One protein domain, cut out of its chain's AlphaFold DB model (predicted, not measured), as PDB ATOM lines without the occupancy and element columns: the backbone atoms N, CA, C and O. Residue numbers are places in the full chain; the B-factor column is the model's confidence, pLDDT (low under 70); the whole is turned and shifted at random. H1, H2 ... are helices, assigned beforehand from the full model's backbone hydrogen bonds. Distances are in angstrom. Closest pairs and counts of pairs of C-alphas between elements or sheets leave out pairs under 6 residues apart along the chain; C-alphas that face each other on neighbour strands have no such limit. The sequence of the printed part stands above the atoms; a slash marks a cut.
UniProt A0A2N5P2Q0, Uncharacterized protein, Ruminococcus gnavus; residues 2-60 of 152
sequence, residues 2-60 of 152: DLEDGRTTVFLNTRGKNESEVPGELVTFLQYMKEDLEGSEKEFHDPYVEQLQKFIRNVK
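AT A GLANCE: This is residues 2 to 60 of the 152 residues of an uncharacterized protein of Ruminococcus gnavus (UniProt A0A2N5P2Q0). The longest helix, H2, runs the same way as the shorter H1 in a loose pair that meets near one end of H2, and a long arm, residues 2 to 11, sticks out from this body. The printed part has 59 residues with two named helices, H1 then H2, and no named strand; the class is all helix, with under half of the residues, 25, in named elements. The whole is loose, with a radius of gyration of the C-alphas of 14.0 A and spans of 39 by 29 by 20 A.

IN THESE COORDINATES: H2, residues 47 to 60, measures 20.0 A and ends at C-alpha 60 (-8.515, 9.971, 40.559). H1, residues 24 to 34, measures 15.3 A from C-alpha 24 (-24.771, 2.861, 19.072).

HOW THE PARTS SIT: H2 touches H1 with residues 48 to 49 alone; the closest C-alphas, of Val 49 and Phe 29, are 6.2 A apart. Their lines stand at a shallow tilt of 27 degrees. In H1 and H2 every O i to N i+4 pair is within hydrogen-bond range.

THE WHOLE: The C-alphas of Glu 4 and Glu 38, the two farthest apart, are 41.2 A apart. The link from H1 to H2 is long, 12 residues. The printed part has no cut. Residues 2 to 4 have pLDDT under 70.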
ATOM      1  N   ASP A   2     -40.132  22.831  26.741       50.41
ATOM      2  CA  ASP A   2     -39.432  24.073  26.424       50.41
ATOM      3  C   ASP A   2     -39.413  24.932  27.683       50.41
ATOM      4  O   ASP A   2     -40.457  25.319  28.207       50.41
ATOM      5  N   LEU A   3     -38.214  25.156  28.209       62.16
ATOM      6  CA  LEU A   3     -37.967  26.225  29.159       62.16
ATOM      7  C   LEU A   3     -37.810  27.485  28.299       62.16
ATOM      8  O   LEU A   3     -36.968  27.516  27.405       62.16
ATOM      9  N   GLU A   4     -38.642  28.503  28.523       66.62
ATOM     10  CA  GLU A   4     -38.694  29.761  27.749       66.62
ATOM     11  C   GLU A   4     -37.392  30.606  27.820       66.62
ATOM     12  O   GLU A   4     -37.383  31.775  27.444       66.62
ATOM     13  N   ASP A   5     -36.272  30.037  28.286       77.19
ATOM     14  CA  ASP A   5     -34.963  30.680  28.441       77.19
ATOM     15  C   ASP A   5     -33.967  30.363  27.305       77.19
ATOM     16  O   ASP A   5     -32.793  30.730  27.382       77.19
ATOM     17  N   GLY A   6     -34.418  29.690  26.239       79.31
ATOM     18  CA  GLY A   6     -33.583  29.338  25.086       79.31
ATOM     19  C   GLY A   6     -32.611  28.181  25.342       79.31
ATOM     20  O   GLY A   6     -31.752  27.910  24.501       79.31
ATOM     21  N   ARG A   7     -32.721  27.482  26.480       76.44
ATOM     22  CA  ARG A   7     -31.902  26.300  26.771       76.44
ATOM     23  C   ARG A   7     -32.555  25.029  26.253       76.44
ATOM     24  O   ARG A   7     -33.693  24.704  26.573       76.44
ATOM     25  N   THR A   8     -31.776  24.232  25.531       80.81
ATOM     26  CA  THR A   8     -32.148  22.856  25.200       80.81
ATOM     27  C   THR A   8     -31.661  21.922  26.303       80.81
ATOM     28  O   THR A   8     -30.460  21.798  26.528       80.81
ATOM     29  N   THR A   9     -32.592  21.254  26.984       82.50
ATOM     30  CA  THR A   9     -32.279  20.220  27.980       82.50
ATOM     31  C   THR A   9     -32.592  18.848  27.397       82.50
ATOM     32  O   THR A   9     -33.727  18.587  26.998       82.50
ATOM     33  N   VAL A  10     -31.594  17.965  27.365       83.56
ATOM     34  CA  VAL A  10     -31.742  16.579  26.904       83.56
ATOM     35  C   VAL A  10     -31.760  15.657  28.118       83.56
ATOM     36  O   VAL A  10     -30.852  15.695  28.945       83.56
ATOM     37  N   PHE A  11     -32.787  14.814  28.215       85.50
ATOM     38  CA  PHE A  11     -32.879  13.783  29.245       85.50
ATOM     39  C   PHE A  11     -32.419  12.448  28.668       85.50
ATOM     40  O   PHE A  11     -33.007  11.948  27.710       85.50
ATOM     41  N   LEU A  12     -31.386  11.866  29.269       89.81
ATOM     42  CA  LEU A  12     -30.855  10.559  28.896       89.81
ATOM     43  C   LEU A  12     -31.147   9.547  30.007       89.81
ATOM     44  O   LEU A  12     -31.003   9.859  31.189       89.81
ATOM     45  N   ASN A  13     -31.558   8.335  29.633       88.81
ATOM     46  CA  ASN A  13     -31.915   7.280  30.579       88.81
ATOM     47  C   ASN A  13     -31.033   6.044  30.368       88.81
ATOM     48  O   ASN A  13     -31.155   5.351  29.362       88.81
ATOM     49  N   THR A  14     -30.207   5.719  31.363       88.50
ATOM     50  CA  THR A  14     -29.306   4.552  31.351       88.50
ATOM     51  C   THR A  14     -30.029   3.201  31.457       88.50
ATOM     52  O   THR A  14     -29.410   2.146  31.342       88.50
ATOM     53  N   ARG A  15     -31.349   3.200  31.685       86.62
ATOM     54  CA  ARG A  15     -32.219   2.011  31.717       86.62
ATOM     55  C   ARG A  15     -33.268   2.008  30.597       86.62
ATOM     56  O   ARG A  15     -34.285   1.321  30.722       86.62
ATOM     57  N   GLY A  16     -33.057   2.795  29.539       87.62
ATOM     58  CA  GLY A  16     -33.882   2.752  28.330       87.62
ATOM     59  C   GLY A  16     -33.891   1.358  27.687       87.62
ATOM     60  O   GLY A  16     -32.998   0.553  27.927       87.62
ATOM     61  N   LYS A  17     -34.928   1.058  26.895       88.06
ATOM     62  CA  LYS A  17     -35.074  -0.222  26.163       88.06
ATOM     63  C   LYS A  17     -35.099  -0.043  24.641       88.06
ATOM     64  O   LYS A  17     -35.373  -0.991  23.915       88.06
ATOM     65  N   ASN A  18     -34.862   1.175  24.165       88.88
ATOM     66  CA  ASN A  18     -34.957   1.574  22.766       88.88
ATOM     67  C   ASN A  18     -33.569   1.707  22.120       88.88
ATOM     68  O   ASN A  18     -33.294   2.668  21.411       88.88
ATOM     69  N   GLU A  19     -32.686   0.736  22.366       87.62
ATOM     70  CA  GLU A  19     -31.305   0.727  21.852       87.62
ATOM     71  C   GLU A  19     -31.235   0.817  20.318       87.62
ATOM     72  O   GLU A  19     -30.275   1.346  19.777       87.62
ATOM     73  N   SER A  20     -32.271   0.350  19.612       89.69
ATOM     74  CA  SER A  20     -32.369   0.427  18.146       89.69
ATOM     75  C   SER A  20     -32.792   1.800  17.609       89.69
ATOM     76  O   SER A  20     -32.686   2.037  16.408       89.69
ATOM     77  N   GLU A  21     -33.271   2.700  18.470       90.81
ATOM     78  CA  GLU A  21     -33.766   4.032  18.088       90.81
ATOM     79  C   GLU A  21     -32.721   5.139  18.293       90.81
ATOM     80  O   GLU A  21     -32.956   6.288  17.920       90.81
ATOM     81  N   VAL A  22     -31.574   4.815  18.894       90.19
ATOM     82  CA  VAL A  22     -30.506   5.766  19.217       90.19
ATOM     83  C   VAL A  22     -29.164   5.313  18.629       90.19
ATOM     84  O   VAL A  22     -28.986   4.125  18.366       90.19
ATOM     85  N   PRO A  23     -28.204   6.232  18.409       92.25
ATOM     86  CA  PRO A  23     -26.871   5.866  17.939       92.25
ATOM     87  C   PRO A  23     -26.188   4.865  18.875       92.25
ATOM     88  O   PRO A  23     -26.295   4.983  20.099       92.25
ATOM     89  N   GLY A  24     -25.457   3.905  18.306       89.19
ATOM     90  CA  GLY A  24     -24.771   2.861  19.072       89.19
ATOM     91  C   GLY A  24     -23.750   3.431  20.059       89.19
ATOM     92  O   GLY A  24     -23.650   2.949  21.180       89.19
ATOM     93  N   GLU A  25     -23.077   4.523  19.695       90.88
ATOM     94  CA  GLU A  25     -22.135   5.242  20.560       90.88
ATOM     95  C   GLU A  25     -22.829   5.779  21.823       90.88
ATOM     96  O   GLU A  25     -22.292   5.708  22.930       90.88
ATOM     97  N   LEU A  26     -24.071   6.263  21.687       91.44
ATOM     98  CA  LEU A  26     -24.869   6.722  22.824       91.44
ATOM     99  C   LEU A  26     -25.302   5.549  23.712       91.44
ATOM    100  O   LEU A  26     -25.299   5.689  24.935       91.44
ATOM    101  N   VAL A  27     -25.640   4.396  23.127       92.12
ATOM    102  CA  VAL A  27     -25.938   3.173  23.895       92.12
ATOM    103  C   VAL A  27     -24.720   2.761  24.718       92.12
ATOM    104  O   VAL A  27     -24.845   2.576  25.929       92.12
ATOM    105  N   THR A  28     -23.540   2.702  24.098       92.75
ATOM    106  CA  THR A  28     -22.286   2.336  24.768       92.75
ATOM    107  C   THR A  28     -21.939   3.310  25.893       92.75
ATOM    108  O   THR A  28     -21.613   2.886  27.002       92.75
ATOM    109  N   PHE A  29     -22.087   4.618  25.661       93.19
ATOM    110  CA  PHE A  29     -21.906   5.633  26.699       93.19
ATOM    111  C   PHE A  29     -22.882   5.459  27.874       93.19
ATOM    112  O   PHE A  29     -22.483   5.526  29.038       93.19
ATOM    113  N   LEU A  30     -24.167   5.217  27.602       93.06
ATOM    114  CA  LEU A  30     -25.165   5.017  28.656       93.06
ATOM    115  C   LEU A  30     -24.942   3.719  29.430       93.06
ATOM    116  O   LEU A  30     -25.202   3.682  30.635       93.06
ATOM    117  N   GLN A  31     -24.440   2.681  28.763       91.25
ATOM    118  CA  GLN A  31     -24.025   1.445  29.408       91.25
ATOM    119  C   GLN A  31     -22.836   1.696  30.337       91.25
ATOM    120  O   GLN A  31     -22.898   1.308  31.498       91.25
ATOM    121  N   TYR A  32     -21.819   2.429  29.879       93.19
ATOM    122  CA  TYR A  32     -20.695   2.854  30.713       93.19
ATOM    123  C   TYR A  32     -21.154   3.622  31.967       93.19
ATOM    124  O   TYR A  32     -20.774   3.273  33.080       93.19
ATOM    125  N   MET A  33     -22.042   4.610  31.808       91.06
ATOM    126  CA  MET A  33     -22.584   5.420  32.913       91.06
ATOM    127  C   MET A  33     -23.423   4.626  33.927       91.06
ATOM    128  O   MET A  33     -23.706   5.121  35.018       91.06
ATOM    129  N   LYS A  34     -23.885   3.429  33.554       90.88
ATOM    130  CA  LYS A  34     -24.666   2.537  34.418       90.88
ATOM    131  C   LYS A  34     -23.783   1.645  35.288       90.88
ATOM    132  O   LYS A  34     -24.261   1.180  36.323       90.88
ATOM    133  N   GLU A  35     -22.565   1.350  34.844       92.00
ATOM    134  CA  GLU A  35     -21.673   0.433  35.544       92.00
ATOM    135  C   GLU A  35     -21.202   1.008  36.888       92.00
ATOM    136  O   GLU A  35     -21.186   2.217  37.124       92.00
ATOM    137  N   ASP A  36     -20.816   0.105  37.784       88.19
ATOM    138  CA  ASP A  36     -20.135   0.445  39.026       88.19
ATOM    139  C   ASP A  36     -18.632   0.691  38.790       88.19
ATOM    140  O   ASP A  36     -18.150   0.743  37.656       88.19
ATOM    141  N   LEU A  37     -17.870   0.874  39.873       85.00
ATOM    142  CA  LEU A  37     -16.446   1.190  39.785       85.00
ATOM    143  C   LEU A  37     -15.667   0.129  38.993       85.00
ATOM    144  O   LEU A  37     -14.879   0.491  38.125       85.00
ATOM    145  N   GLU A  38     -15.908  -1.156  39.257       86.50
ATOM    146  CA  GLU A  38     -15.226  -2.261  38.574       86.50
ATOM    147  C   GLU A  38     -15.692  -2.398  37.122       86.50
ATOM    148  O   GLU A  38     -14.878  -2.557  36.210       86.50
ATOM    149  N   GLY A  39     -17.000  -2.288  36.884       87.25
ATOM    150  CA  GLY A  39     -17.586  -2.366  35.554       87.25
ATOM    151  C   GLY A  39     -17.153  -1.231  34.630       87.25
ATOM    152  O   GLY A  39     -16.941  -1.455  33.437       87.25
ATOM    153  N   SER A  40     -16.929  -0.040  35.185       87.00
ATOM    154  CA  SER A  40     -16.462   1.129  34.441       87.00
ATOM    155  C   SER A  40     -15.029   0.993  33.914       87.00
ATOM    156  O   SER A  40     -14.633   1.764  33.050       87.00
ATOM    157  N   GLU A  41     -14.241   0.020  34.378       87.56
ATOM    158  CA  GLU A  41     -12.862  -0.200  33.911       87.56
ATOM    159  C   GLU A  41     -12.769  -1.228  32.766       87.56
ATOM    160  O   GLU A  41     -11.682  -1.461  32.234       87.56
ATOM    161  N   LYS A  42     -13.898  -1.838  32.372       91.81
ATOM    162  CA  LYS A  42     -13.979  -2.770  31.237       91.81
ATOM    163  C   LYS A  42     -13.713  -2.055  29.910       91.81
ATOM    164  O   LYS A  42     -13.808  -0.835  29.802       91.81
ATOM    165  N   GLU A  43     -13.401  -2.829  28.878       89.88
ATOM    166  CA  GLU A  43     -13.247  -2.307  27.523       89.88
ATOM    167  C   GLU A  43     -14.623  -2.148  26.858       89.88
ATOM    168  O   GLU A  43     -15.404  -3.097  26.803       89.88
ATOM    169  N   PHE A  44     -14.924  -0.940  26.374       90.00
ATOM    170  CA  PHE A  44     -16.190  -0.612  25.696       90.00
ATOM    171  C   PHE A  44     -16.029  -0.452  24.179       90.00
ATOM    172  O   PHE A  44     -17.027  -0.305  23.479       90.00
ATOM    173  N   HIS A  45     -14.787  -0.480  23.676       88.69
ATOM    174  CA  HIS A  45     -14.427  -0.284  22.265       88.69
ATOM    175  C   HIS A  45     -15.045   0.973  21.625       88.69
ATOM    176  O   HIS A  45     -15.294   1.017  20.420       88.69
ATOM    177  N   ASP A  46     -15.291   2.000  22.439       93.56
ATOM    178  CA  ASP A  46     -15.797   3.298  22.015       93.56
ATOM    179  C   ASP A  46     -14.733   4.367  22.322       93.56
ATOM    180  O   ASP A  46     -14.346   4.528  23.487       93.56
ATOM    181  N   PRO A  47     -14.240   5.111  21.309       93.50
ATOM    182  CA  PRO A  47     -13.163   6.082  21.500       93.50
ATOM    183  C   PRO A  47     -13.488   7.177  22.522       93.50
ATOM    184  O   PRO A  47     -12.589   7.668  23.212       93.50
ATOM    185  N   TYR A  48     -14.760   7.571  22.627       92.69
ATOM    186  CA  TYR A  48     -15.193   8.588  23.576       92.69
ATOM    187  C   TYR A  48     -15.196   8.035  25.005       92.69
ATOM    188  O   TYR A  48     -14.659   8.678  25.911       92.69
ATOM    189  N   VAL A  49     -15.720   6.822  25.209       93.81
ATOM    190  CA  VAL A  49     -15.683   6.147  26.517       93.81
ATOM    191  C   VAL A  49     -14.242   5.908  26.974       93.81
ATOM    192  O   VAL A  49     -13.915   6.189  28.126       93.81
ATOM    193  N   GLU A  50     -13.344   5.489  26.084       93.56
ATOM    194  CA  GLU A  50     -11.923   5.319  26.417       93.56
ATOM    195  C   GLU A  50     -11.253   6.631  26.846       93.56
ATOM    196  O   GLU A  50     -10.448   6.665  27.786       93.56
ATOM    197  N   GLN A  51     -11.562   7.733  26.156       94.00
ATOM    198  CA  GLN A  51     -11.066   9.055  26.529       94.00
ATOM    199  C   GLN A  51     -11.588   9.460  27.914       94.00
ATOM    200  O   GLN A  51     -10.824   9.988  28.729       94.00
ATOM    201  N   LEU A  52     -12.860   9.175  28.200       92.62
ATOM    202  CA  LEU A  52     -13.485   9.454  29.488       92.62
ATOM    203  C   LEU A  52     -12.863   8.624  30.621       92.62
ATOM    204  O   LEU A  52     -12.520   9.180  31.664       92.62
ATOM    205  N   GLN A  53     -12.619   7.329  30.403       92.19
ATOM    206  CA  GLN A  53     -11.919   6.460  31.356       92.19
ATOM    207  C   GLN A  53     -10.520   6.996  31.684       92.19
ATOM    208  O   GLN A  53     -10.159   7.120  32.857       92.19
ATOM    209  N   LYS A  54      -9.733   7.379  30.668       92.06
ATOM    210  CA  LYS A  54      -8.398   7.980  30.864       92.06
ATOM    211  C   LYS A  54      -8.478   9.279  31.663       92.06
ATOM    212  O   LYS A  54      -7.683   9.484  32.580       92.06
ATOM    213  N   PHE A  55      -9.445  10.138  31.345       90.62
ATOM    214  CA  PHE A  55      -9.667  11.382  32.074       90.62
ATOM    215  C   PHE A  55      -9.996  11.126  33.550       90.62
ATOM    216  O   PHE A  55      -9.363  11.707  34.429       90.62
ATOM    217  N   ILE A  56     -10.918  10.203  33.832       88.06
ATOM    218  CA  ILE A  56     -11.304   9.840  35.199       88.06
ATOM    219  C   ILE A  56     -10.122   9.249  35.971       88.06
ATOM    220  O   ILE A  56      -9.927   9.605  37.131       88.06
ATOM    221  N   ARG A  57      -9.294   8.398  35.352       88.44
ATOM    222  CA  ARG A  57      -8.072   7.873  35.987       88.44
ATOM    223  C   ARG A  57      -7.093   8.987  36.353       88.44
ATOM    224  O   ARG A  57      -6.564   8.983  37.460       88.44
ATOM    225  N   ASN A  58      -6.895   9.964  35.469       89.31
ATOM    226  CA  ASN A  58      -6.029  11.112  35.746       89.31
ATOM    227  C   ASN A  58      -6.568  11.974  36.892       89.31
ATOM    228  O   ASN A  58      -5.802  12.406  37.747       89.31
ATOM    229  N   VAL A  59      -7.885  12.191  36.933       85.12
ATOM    230  CA  VAL A  59      -8.556  12.897  38.030       85.12
ATOM    231  C   VAL A  59      -8.389  12.141  39.351       85.12
ATOM    232  O   VAL A  59      -7.949  12.733  40.331       85.12
ATOM    233  N   LYS A  60      -8.658  10.829  39.369       83.31
ATOM    234  CA  LYS A  60      -8.515   9.971  40.559       83.31
ATOM    235  C   LYS A  60      -7.067   9.859  41.051       83.31
ATOM    236  O   LYS A  60      -6.851   9.696  42.242       83.31
TER     237      LYS A  60